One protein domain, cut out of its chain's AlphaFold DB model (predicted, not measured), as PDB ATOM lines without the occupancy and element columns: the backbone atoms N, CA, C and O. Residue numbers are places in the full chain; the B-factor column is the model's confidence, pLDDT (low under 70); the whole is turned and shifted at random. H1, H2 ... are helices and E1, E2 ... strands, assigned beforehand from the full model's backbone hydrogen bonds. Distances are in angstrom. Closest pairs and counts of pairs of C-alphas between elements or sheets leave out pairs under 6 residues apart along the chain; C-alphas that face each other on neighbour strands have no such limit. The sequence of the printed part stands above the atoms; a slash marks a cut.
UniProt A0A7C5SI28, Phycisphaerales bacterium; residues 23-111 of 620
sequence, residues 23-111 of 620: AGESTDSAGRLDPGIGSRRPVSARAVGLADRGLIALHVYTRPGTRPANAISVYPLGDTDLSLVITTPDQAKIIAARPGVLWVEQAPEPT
ATOM      1  N   ALA A  23      54.415  11.971 -11.444       37.81
ATOM      2  CA  ALA A  23      55.144  10.765 -11.800       37.81
ATOM      3  C   ALA A  23      55.955  10.135 -10.650       37.81
ATOM      4  O   ALA A  23      56.830  10.765 -10.061       37.81
ATOM      5  N   GLY A  24      55.721   8.839 -10.453       32.19
ATOM      6  CA  GLY A  24      56.617   7.865  -9.839       32.19
ATOM      7  C   GLY A  24      56.176   6.486 -10.327       32.19
ATOM      8  O   GLY A  24      55.028   6.098 -10.109       32.19
ATOM      9  N   GLU A  25      57.025   5.782 -11.077       45.03
ATOM     10  CA  GLU A  25      56.738   4.428 -11.560       45.03
ATOM     11  C   GLU A  25      56.662   3.458 -10.375       45.03
ATOM     12  O   GLU A  25      57.659   2.910  -9.919       45.03
ATOM     13  N   SER A  26      55.443   3.262  -9.877       35.69
ATOM     14  CA  SER A  26      55.060   2.117  -9.063       35.69
ATOM     15  C   SER A  26      54.514   1.026  -9.987       35.69
ATOM     16  O   SER A  26      53.584   1.266 -10.769       35.69
ATOM     17  N   THR A  27      55.117  -0.160  -9.908       41.19
ATOM     18  CA  THR A  27      54.641  -1.428 -10.486       41.19
ATOM     19  C   THR A  27      53.549  -2.085  -9.636       41.19
ATOM     20  O   THR A  27      53.152  -3.213  -9.921       41.19
ATOM     21  N   ASP A  28      53.041  -1.394  -8.612       45.00
ATOM     22  CA  ASP A  28      51.936  -1.876  -7.798       45.00
ATOM     23  C   ASP A  28      50.594  -1.510  -8.454       45.00
ATOM     24  O   ASP A  28      50.301  -0.347  -8.737       45.00
ATOM     25  N   SER A  29      49.767  -2.522  -8.711       50.22
ATOM     26  CA  SER A  29      48.378  -2.370  -9.161       50.22
ATOM     27  C   SER A  29      47.484  -1.655  -8.134       50.22
ATOM     28  O   SER A  29      46.364  -1.258  -8.471       50.22
ATOM     29  N   ALA A  30      47.956  -1.496  -6.890       53.12
ATOM     30  CA  ALA A  30      47.251  -0.814  -5.816       53.12
ATOM     31  C   ALA A  30      47.037   0.676  -6.146       53.12
ATOM     32  O   ALA A  30      47.940   1.502  -6.041       53.12
ATOM     33  N   GLY A  31      45.816   1.012  -6.572       62.06
ATOM     34  CA  GLY A  31      45.364   2.386  -6.817       62.06
ATOM     35  C   GLY A  31      44.861   2.678  -8.232       62.06
ATOM     36  O   GLY A  31      44.393   3.785  -8.472       62.06
ATOM     37  N   ARG A  32      44.927   1.716  -9.169       81.44
ATOM     38  CA  ARG A  32      44.424   1.883 -10.557       81.44
ATOM     39  C   ARG A  32      43.209   1.019 -10.894       81.44
ATOM     40  O   ARG A  32      42.820   0.935 -12.056       81.44
ATOM     41  N   LEU A  33      42.648   0.347  -9.895       83.25
ATOM     42  CA  LEU A  33      41.518  -0.563 -10.017       83.25
ATOM     43  C   LEU A  33      40.436  -0.124  -9.032       83.25
ATOM     44  O   LEU A  33      40.718   0.049  -7.846       83.25
ATOM     45  N   ASP A  34      39.213   0.014  -9.524       79.75
ATOM     46  CA  ASP A  34      38.031   0.226  -8.699       79.75
ATOM     47  C   ASP A  34      37.878  -0.933  -7.690       79.75
ATOM     48  O   ASP A  34      37.781  -2.096  -8.102       79.75
ATOM     49  N   PRO A  35      37.852  -0.651  -6.371       74.06
ATOM     50  CA  PRO A  35      37.809  -1.681  -5.333       74.06
ATOM     51  C   PRO A  35      36.530  -2.533  -5.363       74.06
ATOM     52  O   PRO A  35      36.515  -3.618  -4.787       74.06
ATOM     53  N   GLY A  36      35.470  -2.076  -6.041       69.62
ATOM     54  CA  GLY A  36      34.217  -2.817  -6.216       69.62
ATOM     55  C   GLY A  36      34.181  -3.772  -7.417       69.62
ATOM     56  O   GLY A  36      33.135  -4.364  -7.690       69.62
ATOM     57  N   ILE A  37      35.270  -3.912  -8.182       77.56
ATOM     58  CA  ILE A  37      35.289  -4.775  -9.373       77.56
ATOM     59  C   ILE A  37      35.038  -6.241  -9.004       77.56
ATOM     60  O   ILE A  37      35.783  -6.852  -8.238       77.56
ATOM     61  N   GLY A  38      33.993  -6.820  -9.602       66.31
ATOM     62  CA  GLY A  38      33.613  -8.221  -9.407       66.31
ATOM     63  C   GLY A  38      32.787  -8.503  -8.149       66.31
ATOM     64  O   GLY A  38      32.304  -9.622  -8.009       66.31
ATOM     65  N   SER A  39      32.584  -7.518  -7.265       68.94
ATOM     66  CA  SER A  39      31.694  -7.629  -6.097       68.94
ATOM     67  C   SER A  39      30.344  -6.925  -6.286       68.94
ATOM     68  O   SER A  39      29.421  -7.141  -5.504       68.94
ATOM     69  N   ARG A  40      30.195  -6.103  -7.334       69.19
ATOM     70  CA  ARG A  40      28.938  -5.419  -7.674       69.19
ATOM     71  C   ARG A  40      27.901  -6.389  -8.240       69.19
ATOM     72  O   ARG A  40      28.197  -7.158  -9.153       69.19
ATOM     73  N   ARG A  41      26.663  -6.290  -7.746       71.75
ATOM     74  CA  ARG A  41      25.508  -7.018  -8.289       71.75
ATOM     75  C   ARG A  41      25.121  -6.424  -9.657       71.75
ATOM     76  O   ARG A  41      24.867  -5.221  -9.709       71.75
ATOM     77  N   PRO A  42      25.069  -7.219 -10.742       64.44
ATOM     78  CA  PRO A  42      24.649  -6.735 -12.057       64.44
ATOM     79  C   PRO A  42      23.159  -6.368 -12.056       64.44
ATOM     80  O   PRO A  42      22.362  -7.046 -11.405       64.44
ATOM     81  N   VAL A  43      22.782  -5.318 -12.792       52.22
ATOM     82  CA  VAL A  43      21.407  -4.772 -12.796       52.22
ATOM     83  C   VAL A  43      20.746  -4.907 -14.174       52.22
ATOM     84  O   VAL A  43      19.569  -5.235 -14.279       52.22
ATOM     85  N   SER A  44      21.497  -4.711 -15.256       54.00
ATOM     86  CA  SER A  44      21.019  -4.849 -16.634       54.00
ATOM     87  C   SER A  44      21.068  -6.304 -17.119       54.00
ATOM     88  O   SER A  44      22.010  -7.039 -16.825       54.00
ATOM     89  N   ALA A  45      20.115  -6.718 -17.965       60.25
ATOM     90  CA  ALA A  45      20.078  -8.076 -18.536       60.25
ATOM     91  C   ALA A  45      21.393  -8.476 -19.240       60.25
ATOM     92  O   ALA A  45      21.821  -9.630 -19.199       60.25
ATOM     93  N   ARG A  46      22.080  -7.501 -19.853       60.72
ATOM     94  CA  ARG A  46      23.392  -7.707 -20.476       60.72
ATOM     95  C   ARG A  46      24.485  -8.001 -19.445       60.72
ATOM     96  O   ARG A  46      25.338  -8.843 -19.720       60.72
ATOM     97  N   ALA A  47      24.490  -7.306 -18.310       62.22
ATOM     98  CA  ALA A  47      25.461  -7.525 -17.246       62.22
ATOM     99  C   ALA A  47      25.184  -8.821 -16.474       62.22
ATOM    100  O   ALA A  47      26.130  -9.548 -16.185       62.22
ATOM    101  N   VAL A  48      23.913  -9.168 -16.244       70.12
ATOM    102  CA  VAL A  48      23.508 -10.463 -15.666       70.12
ATOM    103  C   VAL A  48      24.011 -11.608 -16.545       70.12
ATOM    104  O   VAL A  48      24.780 -12.445 -16.088       70.12
ATOM    105  N   GLY A  49      23.737 -11.561 -17.854       67.94
ATOM    106  CA  GLY A  49      24.234 -12.579 -18.781       67.94
ATOM    107  C   GLY A  49      25.762 -12.610 -18.940       67.94
ATOM    108  O   GLY A  49      26.304 -13.567 -19.494       67.94
ATOM    109  N   LEU A  50      26.501 -11.576 -18.525       73.19
ATOM    110  CA  LEU A  50      27.965 -11.630 -18.411       73.19
ATOM    111  C   LEU A  50      28.384 -12.303 -17.100       73.19
ATOM    112  O   LEU A  50      29.217 -13.208 -17.144       73.19
ATOM    113  N   ALA A  51      27.765 -11.923 -15.984       76.31
ATOM    114  CA  ALA A  51      28.031 -12.483 -14.665       76.31
ATOM    115  C   ALA A  51      27.741 -13.991 -14.601       76.31
ATOM    116  O   ALA A  51      28.569 -14.736 -14.084       76.31
ATOM    117  N   ASP A  52      26.665 -14.462 -15.242       80.50
ATOM    118  CA  ASP A  52      26.327 -15.892 -15.360       80.50
ATOM    119  C   ASP A  52      27.420 -16.708 -16.071       80.50
ATOM    120  O   ASP A  52      27.537 -17.920 -15.900       80.50
ATOM    121  N   ARG A  53      28.255 -16.039 -16.878       83.56
ATOM    122  CA  ARG A  53      29.414 -16.627 -17.567       83.56
ATOM    123  C   ARG A  53      30.741 -16.346 -16.852       83.56
ATOM    124  O   ARG A  53      31.796 -16.623 -17.419       83.56
ATOM    125  N   GLY A  54      30.711 -15.772 -15.648       86.12
ATOM    126  CA  GLY A  54      31.900 -15.368 -14.891       86.12
ATOM    127  C   GLY A  54      32.644 -14.164 -15.484       86.12
ATOM    128  O   GLY A  54      33.840 -13.991 -15.240       86.12
ATOM    129  N   LEU A  55      31.964 -13.353 -16.299       89.19
ATOM    130  CA  LEU A  55      32.527 -12.197 -16.994       89.19
ATOM    131  C   LEU A  55      31.971 -10.880 -16.444       89.19
ATOM    132  O   LEU A  55      30.856 -10.809 -15.941       89.19
ATOM    133  N   ILE A  56      32.738  -9.810 -16.631       82.75
ATOM    134  CA  ILE A  56      32.372  -8.424 -16.341       82.75
ATOM    135  C   ILE A  56      32.758  -7.524 -17.517       82.75
ATOM    136  O   ILE A  56      33.691  -7.820 -18.268       82.75
ATOM    137  N   ALA A  57      32.043  -6.413 -17.675       84.94
ATOM    138  CA  ALA A  57      32.443  -5.329 -18.563       84.94
ATOM    139  C   ALA A  57      33.233  -4.276 -17.773       84.94
ATOM    140  O   ALA A  57      32.863  -3.933 -16.654       84.94
ATOM    141  N   LEU A  58      34.304  -3.756 -18.360       87.12
ATOM    142  CA  LEU A  58      35.200  -2.770 -17.769       87.12
ATOM    143  C   LEU A  58      35.308  -1.541 -18.665       87.12
ATOM    144  O   LEU A  58      35.410  -1.668 -19.888       87.12
ATOM    145  N   HIS A  59      35.380  -0.375 -18.041       90.44
ATOM    146  CA  HIS A  59      35.930   0.831 -18.636       90.44
ATOM    147  C   HIS A  59      37.404   0.939 -18.244       90.44
ATOM    148  O   HIS A  59      37.756   0.967 -17.065       90.44
ATOM    149  N   VAL A  60      38.279   0.953 -19.249       90.50
ATOM    150  CA  VAL A  60      39.734   1.009 -19.081       90.50
ATOM    151  C   VAL A  60      40.242   2.312 -19.672       90.50
ATOM    152  O   VAL A  60      40.201   2.503 -20.888       90.50
ATOM    153  N   TYR A  61      40.745   3.190 -18.815       91.25
ATOM    154  CA  TYR A  61      41.329   4.470 -19.192       91.25
ATOM    155  C   TYR A  61      42.832   4.287 -19.383       91.25
ATOM    156  O   TYR A  61      43.529   3.824 -18.480       91.25
ATOM    157  N   THR A  62      43.346   4.631 -20.561       92.31
ATOM    158  CA  THR A  62      44.760   4.453 -20.926       92.31
ATOM    159  C   THR A  62      45.349   5.714 -21.531       92.31
ATOM    160  O   THR A  62      44.626   6.510 -22.119       92.31
ATOM    161  N   ARG A  63      46.670   5.885 -21.465       88.88
ATOM    162  CA  ARG A  63      47.349   6.916 -22.263       88.88
ATOM    163  C   ARG A  63      47.208   6.605 -23.762       88.88
ATOM    164  O   ARG A  63      47.186   5.418 -24.120       88.88
ATOM    165  N   PRO A  64      47.191   7.621 -24.640       81.75
ATOM    166  CA  PRO A  64      47.123   7.422 -26.080       81.75
ATOM    167  C   PRO A  64      48.148   6.392 -26.567       81.75
ATOM    168  O   PRO A  64      49.331   6.466 -26.236       81.75
ATOM    169  N   GLY A  65      47.681   5.395 -27.320       78.88
ATOM    170  CA  GLY A  65      48.536   4.339 -27.881       78.88
ATOM    171  C   GLY A  65      48.852   3.155 -26.953       78.88
ATOM    172  O   GLY A  65      49.542   2.237 -27.385       78.88
ATOM    173  N   THR A  66      48.323   3.115 -25.722       86.06
ATOM    174  CA  THR A  66      48.550   2.014 -24.748       86.06
ATOM    175  C   THR A  66      47.301   1.163 -24.467       86.06
ATOM    176  O   THR A  66      47.144   0.563 -23.405       86.06
ATOM    177  N   ARG A  67      46.394   1.097 -25.446       82.62
ATOM    178  CA  ARG A  67      45.074   0.453 -25.343       82.62
ATOM    179  C   ARG A  67      45.177  -1.069 -25.136       82.62
ATOM    180  O   ARG A  67      46.061  -1.708 -25.714       82.62
ATOM    181  N   PRO A  68      44.242  -1.701 -24.402       82.38
ATOM    182  CA  PRO A  68      44.160  -3.158 -24.333       82.38
ATOM    183  C   PRO A  68      43.895  -3.781 -25.713       82.38
ATOM    184  O   PRO A  68      42.988  -3.361 -26.427       82.38
ATOM    185  N   ALA A  69      44.638  -4.833 -26.071       79.44
ATOM    186  CA  ALA A  69      44.482  -5.532 -27.355       79.44
ATOM    187  C   ALA A  69      43.090  -6.169 -27.560       79.44
ATOM    188  O   ALA A  69      42.691  -6.433 -28.688       79.44
ATOM    189  N   ASN A  70      42.353  -6.411 -26.473       81.62
ATOM    190  CA  ASN A  70      40.999  -6.965 -26.462       81.62
ATOM    191  C   ASN A  70      39.907  -5.896 -26.258       81.62
ATOM    192  O   ASN A  70      38.800  -6.231 -25.834       81.62
ATOM    193  N   ALA A  71      40.205  -4.619 -26.515       83.38
ATOM    194  CA  ALA A  71      39.203  -3.561 -26.476       83.38
ATOM    195  C   ALA A  71      38.119  -3.791 -27.542       83.38
ATOM    196  O   ALA A  71      38.408  -3.952 -28.726       83.38
ATOM    197  N   ILE A  72      36.861  -3.787 -27.107       80.50
ATOM    198  CA  ILE A  72      35.681  -3.958 -27.964       80.50
ATOM    199  C   ILE A  72      35.353  -2.644 -28.677       80.50
ATOM    200  O   ILE A  72      34.961  -2.635 -29.841       80.50
ATOM    201  N   SER A  73      35.527  -1.529 -27.974       81.06
ATOM    202  CA  SER A  73      35.382  -0.176 -28.505       81.06
ATOM    203  C   SER A  73      36.356   0.752 -27.799       81.06
ATOM    204  O   SER A  73      36.657   0.531 -26.624       81.06
ATOM    205  N   VAL A  74      36.816   1.793 -28.495       82.50
ATOM    206  CA  VAL A  74      37.736   2.788 -27.939       82.50
ATOM    207  C   VAL A  74      37.275   4.195 -28.289       82.50
ATOM    208  O   VAL A  74      36.967   4.474 -29.446       82.50
ATOM    209  N   TYR A  75      37.284   5.070 -27.292       76.25
ATOM    210  CA  TYR A  75      36.867   6.460 -27.376       76.25
ATOM    211  C   TYR A  75      38.017   7.368 -26.927       76.25
ATOM    212  O   TYR A  75      38.460   7.252 -25.783       76.25
ATOM    213  N   PRO A  76      38.525   8.258 -27.791       82.12
ATOM    214  CA  PRO A  76      39.507   9.253 -27.382       82.12
ATOM    215  C   PRO A  76      38.843  10.339 -26.519       82.12
ATOM    216  O   PRO A  76      37.798  10.878 -26.879       82.12
ATOM    217  N   LEU A  77      39.469  10.669 -25.393       76.50
ATOM    218  CA  LEU A  77      39.060  11.649 -24.383       76.50
ATOM    219  C   LEU A  77      40.239  12.593 -24.086       76.50
ATOM    220  O   LEU A  77      40.900  12.489 -23.054       76.50
ATOM    221  N   GLY A  78      40.545  13.495 -25.023       83.19
ATOM    222  CA  GLY A  78      41.723  14.364 -24.925       83.19
ATOM    223  C   GLY A  78      43.017  13.546 -24.873       83.19
ATOM    224  O   GLY A  78      43.282  12.759 -25.780       83.19
ATOM    225  N   ASP A  79      43.785  13.686 -23.791       85.38
ATOM    226  CA  ASP A  79      45.042  12.958 -23.557       85.38
ATOM    227  C   ASP A  79      44.837  11.566 -22.920       85.38
ATOM    228  O   ASP A  79      45.735  11.017 -22.280       85.38
ATOM    229  N   THR A  80      43.643  10.984 -23.037       84.12
ATOM    230  CA  THR A  80      43.293   9.651 -22.522       84.12
ATOM    231  C   THR A  80      42.432   8.909 -23.539       84.12
ATOM    232  O   THR A  80      41.628   9.509 -24.235       84.12
ATOM    233  N   ASP A  81      42.572   7.592 -23.626       85.62
ATOM    234  CA  ASP A  81      41.673   6.707 -24.362       85.62
ATOM    235  C   ASP A  81      40.824   5.907 -23.370       85.62
ATOM    236  O   ASP A  81      41.373   5.235 -22.497       85.62
ATOM    237  N   LEU A  82      39.502   5.920 -23.533       88.69
ATOM    238  CA  LEU A  82      38.574   5.037 -22.830       88.69
ATOM    239  C   LEU A  82      38.282   3.806 -23.691       88.69
ATOM    240  O   LEU A  82      37.774   3.923 -24.803       88.69
ATOM    241  N   SER A  83      38.554   2.615 -23.168       88.56
ATOM    242  CA  SER A  83      38.264   1.340 -23.826       88.56
ATOM    243  C   SER A  83      37.197   0.550 -23.072       88.56
ATOM    244  O   SER A  83      37.295   0.397 -21.858       88.56
ATOM    245  N   LEU A  84      36.223  -0.021 -23.788       86.44
ATOM    246  CA  LEU A  84      35.310  -1.026 -23.232       86.44
ATOM    247  C   LEU A  84      35.929  -2.416 -23.404       86.44
ATOM    248  O   LEU A  84      36.234  -2.823 -24.527       86.44
ATOM    249  N   VAL A  85      36.081  -3.161 -22.313       89.25
ATOM    250  CA  VAL A  85      36.675  -4.507 -22.307       89.25
ATOM    251  C   VAL A  85      35.742  -5.477 -21.588       89.25
ATOM    252  O   VAL A  85      35.237  -5.153 -20.524       89.25
ATOM    253  N   ILE A  86      35.524  -6.679 -22.130       89.19
ATOM    254  CA  ILE A  86      34.840  -7.767 -21.409       89.19
ATOM    255  C   ILE A  86      35.881  -8.799 -20.991       89.19
ATOM    256  O   ILE A  86      36.669  -9.262 -21.819       89.19
ATOM    257  N   THR A  87      35.914  -9.140 -19.708       91.00
ATOM    258  CA  THR A  87      36.927 -10.039 -19.145       91.00
ATOM    259  C   THR A  87      36.470 -10.643 -17.814       91.00
ATOM    260  O   THR A  87      35.333 -10.426 -17.414       91.00
ATOM    261  N   THR A  88      37.313 -11.417 -17.130       90.88
ATOM    262  CA  THR A  88      37.025 -11.928 -15.778       90.88
ATOM    263  C   THR A  88      37.525 -10.950 -14.703       90.88
ATOM    264  O   THR A  88      38.468 -10.193 -14.962       90.88
ATOM    265  N   PRO A  89      36.972 -10.973 -13.474       85.69
ATOM    266  CA  PRO A  89      37.461 -10.135 -12.373       85.69
ATOM    267  C   PRO A  89      38.973 -10.254 -12.110       85.69
ATOM    268  O   PRO A  89      39.644  -9.253 -11.868       85.69
ATOM    269  N   ASP A  90      39.549 -11.452 -12.234       85.88
ATOM    270  CA  ASP A  90      40.994 -11.644 -12.043       85.88
ATOM    271  C   ASP A  90      41.835 -11.051 -13.178       85.88
ATOM    272  O   ASP A  90      42.903 -10.487 -12.940       85.88
ATOM    273  N   GLN A  91      41.340 -11.105 -14.415       87.69
ATOM    274  CA  GLN A  91      42.004 -10.458 -15.546       87.69
ATOM    275  C   GLN A  91      41.924  -8.927 -15.467       87.69
ATOM    276  O   GLN A  91      42.824  -8.252 -15.966       87.69
ATOM    277  N   ALA A  92      40.920  -8.361 -14.785       85.69
ATOM    278  CA  ALA A  92      40.847  -6.921 -14.525       85.69
ATOM    279  C   ALA A  92      42.075  -6.414 -13.745       85.69
ATOM    280  O   ALA A  92      42.650  -5.385 -14.101       85.69
ATOM    281  N   LYS A  93      42.542  -7.184 -12.749       84.50
ATOM    282  CA  LYS A  93      43.759  -6.880 -11.969       84.50
ATOM    283  C   LYS A  93      45.009  -6.877 -12.854       84.50
ATOM    284  O   LYS A  93      45.857  -5.996 -12.737       84.50
ATOM    285  N   ILE A  94      45.094  -7.824 -13.790       86.25
ATOM    286  CA  ILE A  94      46.206  -7.926 -14.749       86.25
ATOM    287  C   ILE A  94      46.189  -6.753 -15.736       86.25
ATOM    288  O   ILE A  94      47.244  -6.227 -16.085       86.25
ATOM    289  N   ILE A  95      45.006  -6.323 -16.183       87.62
ATOM    290  CA  ILE A  95      44.858  -5.143 -17.044       87.62
ATOM    291  C   ILE A  95      45.305  -3.885 -16.292       87.62
ATOM    292  O   ILE A  95      46.097  -3.125 -16.842       87.62
ATOM    293  N   ALA A  96      44.880  -3.698 -15.040       86.81
ATOM    294  CA  ALA A  96      45.256  -2.538 -14.226       86.81
ATOM    295  C   ALA A  96      46.776  -2.412 -13.991       86.81
ATOM    296  O   ALA A  96      47.288  -1.301 -13.861       86.81
ATOM    297  N   ALA A  97      47.510  -3.531 -13.996       85.12
ATOM    298  CA  ALA A  97      48.964  -3.557 -13.829       85.12
ATOM    299  C   ALA A  97      49.762  -3.176 -15.098       85.12
ATOM    300  O   ALA A  97      50.989  -3.068 -15.045       85.12
ATOM    301  N   ARG A  98      49.113  -2.992 -16.258       86.94
ATOM    302  CA  ARG A  98      49.827  -2.722 -17.518       86.94
ATOM    303  C   ARG A  98      50.389  -1.295 -17.582       86.94
ATOM    304  O   ARG A  98      49.692  -0.341 -17.225       86.94
ATOM    305  N   PRO A  99      51.608  -1.108 -18.131       84.75
ATOM    306  CA  PRO A  99      52.135   0.221 -18.424       84.75
ATOM    307  C   PRO A  99      51.193   1.006 -19.345       84.75
ATOM    308  O   PRO A  99      50.777   0.506 -20.387       84.75
ATOM    309  N   GLY A 100      50.864   2.238 -18.956       85.12
ATOM    310  CA  GLY A 100      49.966   3.115 -19.713       85.12
ATOM    311  C   GLY A 100      48.494   3.065 -19.298       85.12
ATOM    312  O   GLY A 100      47.754   3.975 -19.665       85.12
ATOM    313  N   VAL A 101      48.075   2.093 -18.477       88.88
ATOM    314  CA  VAL A 101      46.739   2.096 -17.857       88.88
ATOM    315  C   VAL A 101      46.702   3.106 -16.713       88.88
ATOM    316  O   VAL A 101      47.569   3.103 -15.838       88.88
ATOM    317  N   LEU A 102      45.705   3.990 -16.758       89.12
ATOM    318  CA  LEU A 102      45.460   5.060 -15.794       89.12
ATOM    319  C   LEU A 102      44.454   4.616 -14.727       89.12
ATOM    320  O   LEU A 102      44.705   4.806 -13.542       89.12
ATOM    321  N   TRP A 103      43.346   4.003 -15.151       89.94
ATOM    322  CA  TRP A 103      42.264   3.557 -14.275       89.94
ATOM    323  C   TRP A 103      41.464   2.427 -14.928       89.94
ATOM    324  O   TRP A 103      41.289   2.405 -16.150       89.94
ATOM    325  N   VAL A 104      40.972   1.497 -14.118       89.00
ATOM    326  CA  VAL A 104      40.066   0.423 -14.521       89.00
ATOM    327  C   VAL A 104      38.878   0.427 -13.572       89.00
ATOM    328  O   VAL A 104      39.042   0.192 -12.378       89.00
ATOM    329  N   GLU A 105      37.683   0.628 -14.113       86.44
ATOM    330  CA  GLU A 105      36.421   0.494 -13.386       86.44
ATOM    331  C   GLU A 105      35.520  -0.538 -14.055       86.44
ATOM    332  O   GLU A 105      35.622  -0.790 -15.259       86.44
ATOM    333  N   GLN A 106      34.618  -1.142 -13.283       83.88
ATOM    334  CA  GLN A 106      33.516  -1.891 -13.879       83.88
ATOM    335  C   GLN A 106      32.646  -0.905 -14.658       83.88
ATOM    336  O   GLN A 106      32.318   0.157 -14.131       83.88
ATOM    337  N   ALA A 107      32.309  -1.236 -15.907       80.62
ATOM    338  CA  ALA A 107      31.515  -0.358 -16.756       80.62
ATOM    339  C   ALA A 107      30.225   0.034 -16.005       80.62
ATOM    340  O   ALA A 107      29.525  -0.867 -15.530       80.62
ATOM    341  N   PRO A 108      29.933   1.338 -15.846       65.75
ATOM    342  CA  PRO A 108      28.790   1.794 -15.077       65.75
ATOM    343  C   PRO A 108      27.498   1.276 -15.705       65.75
ATOM    344  O   PRO A 108      27.295   1.360 -16.919       65.75
ATOM    345  N   GLU A 109      26.618   0.753 -14.860       52.03
ATOM    346  CA  GLU A 109      25.266   0.377 -15.247       52.03
ATOM    347  C   GLU A 109      24.330   1.524 -14.853       52.03
ATOM    348  O   GLU A 109      24.267   1.863 -13.669       52.03
ATOM    349  N   PRO A 110      23.631   2.168 -15.803       44.31
ATOM    350  CA  PRO A 110      22.608   3.139 -15.446       44.31
ATOM    351  C   PRO A 110      21.518   2.425 -14.641       44.31
ATOM    352  O   PRO A 110      20.927   1.457 -15.119       44.31
ATOM    353  N   THR A 111      21.262   2.890 -13.420       38.44
ATOM    354  CA  THR A 111      20.127   2.428 -12.623       38.44
ATOM    355  C   THR A 111      18.864   3.208 -13.016       38.44
ATOM    356  O   THR A 111      18.924   4.434 -13.159       38.44
TER     357      THR A 111
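This is residues 23 to 111 of the 620 residues of a protein of Phycisphaerales bacterium (UniProt A0A7C5SI28). A strongly twisted sheet of four strands has the short helix H2 packed over one of its faces, running along the strands above E1, while a second short helix, H1, sits off one end of the sheet, just before E1, and only grazes it. The link between E1 and E2, residues 63 to 72, loops over the same face as H2, near E3, and a long opening stretch without named elements, residues 23 to 44, passes the E4 side of the sheet on its way to H1. The printed part has 89 residues, with named elements in the order H1, E1, E2, E3, H2, E4; the sheet runs E2, E3, E1, E4, all antiparallel. The class is mixed, helices and strands, with 41 residues, under half, in named elements. The whole is compact, with a radius of gyration of the C-alphas of 12.9 A, and only just elongated, spanning 39 by 25 by 23 A.

After residues 23 to 44, look at H1, residues 45 to 51, which only grazes the sheet with its residues 46 to 51. Its closest C-alphas to E1, residues 56 to 62, are those of Leu 50 and Ile 56, 5.8 A apart. Next come E2, residues 73 to 77, and E3, residues 80 to 87, a hairpin; N 75 and O 82 are 2.8 A apart, within hydrogen-bond range. E3 is also the antiparallel neighbour of E1, with N 58 and O 85 at 2.7 A. H2, residues 89 to 96, lies over E1 at a height over the sheet of 8.2 A and runs along the strands, at 4 degrees to E1 on the local plane. Its closest C-alphas to E4, residues 101 to 106, are those of Ala 96 and Val 104, 6.0 A apart. E4 is antiparallel to E1, with N 59 and O 105 at 2.8 A. E3, H2 and E4 form a split strand-helix-strand unit, two strands running the same way with E1 between them, and its crossover is right-handed. H1 and H2 are apart. In H1 every O i to N i+4 pair is within hydrogen-bond range; in H2, 2 of 4 are.

Find C-alpha 45 at (20.078, -8.076, -18.536), where H1 begins; it runs 9.9 A. E1 covers 18.4 A, E2 13.1 A and E3 21.0 A. H2 starts at C-alpha 89, (37.461, -10.135, -12.373), and covers 11.0 A. E4 runs 14.4 A to C-alpha 106 at (33.516, -1.891, -13.879).

The C-alphas farthest apart are those of Gly 24 and Ala 45, 40.8 A. The printed part has no cut, and no link between named elements is long. The mean pLDDT of the printed part is 76.1; look for values under 70 at residues 23 to 31 and 108 to 111, among others.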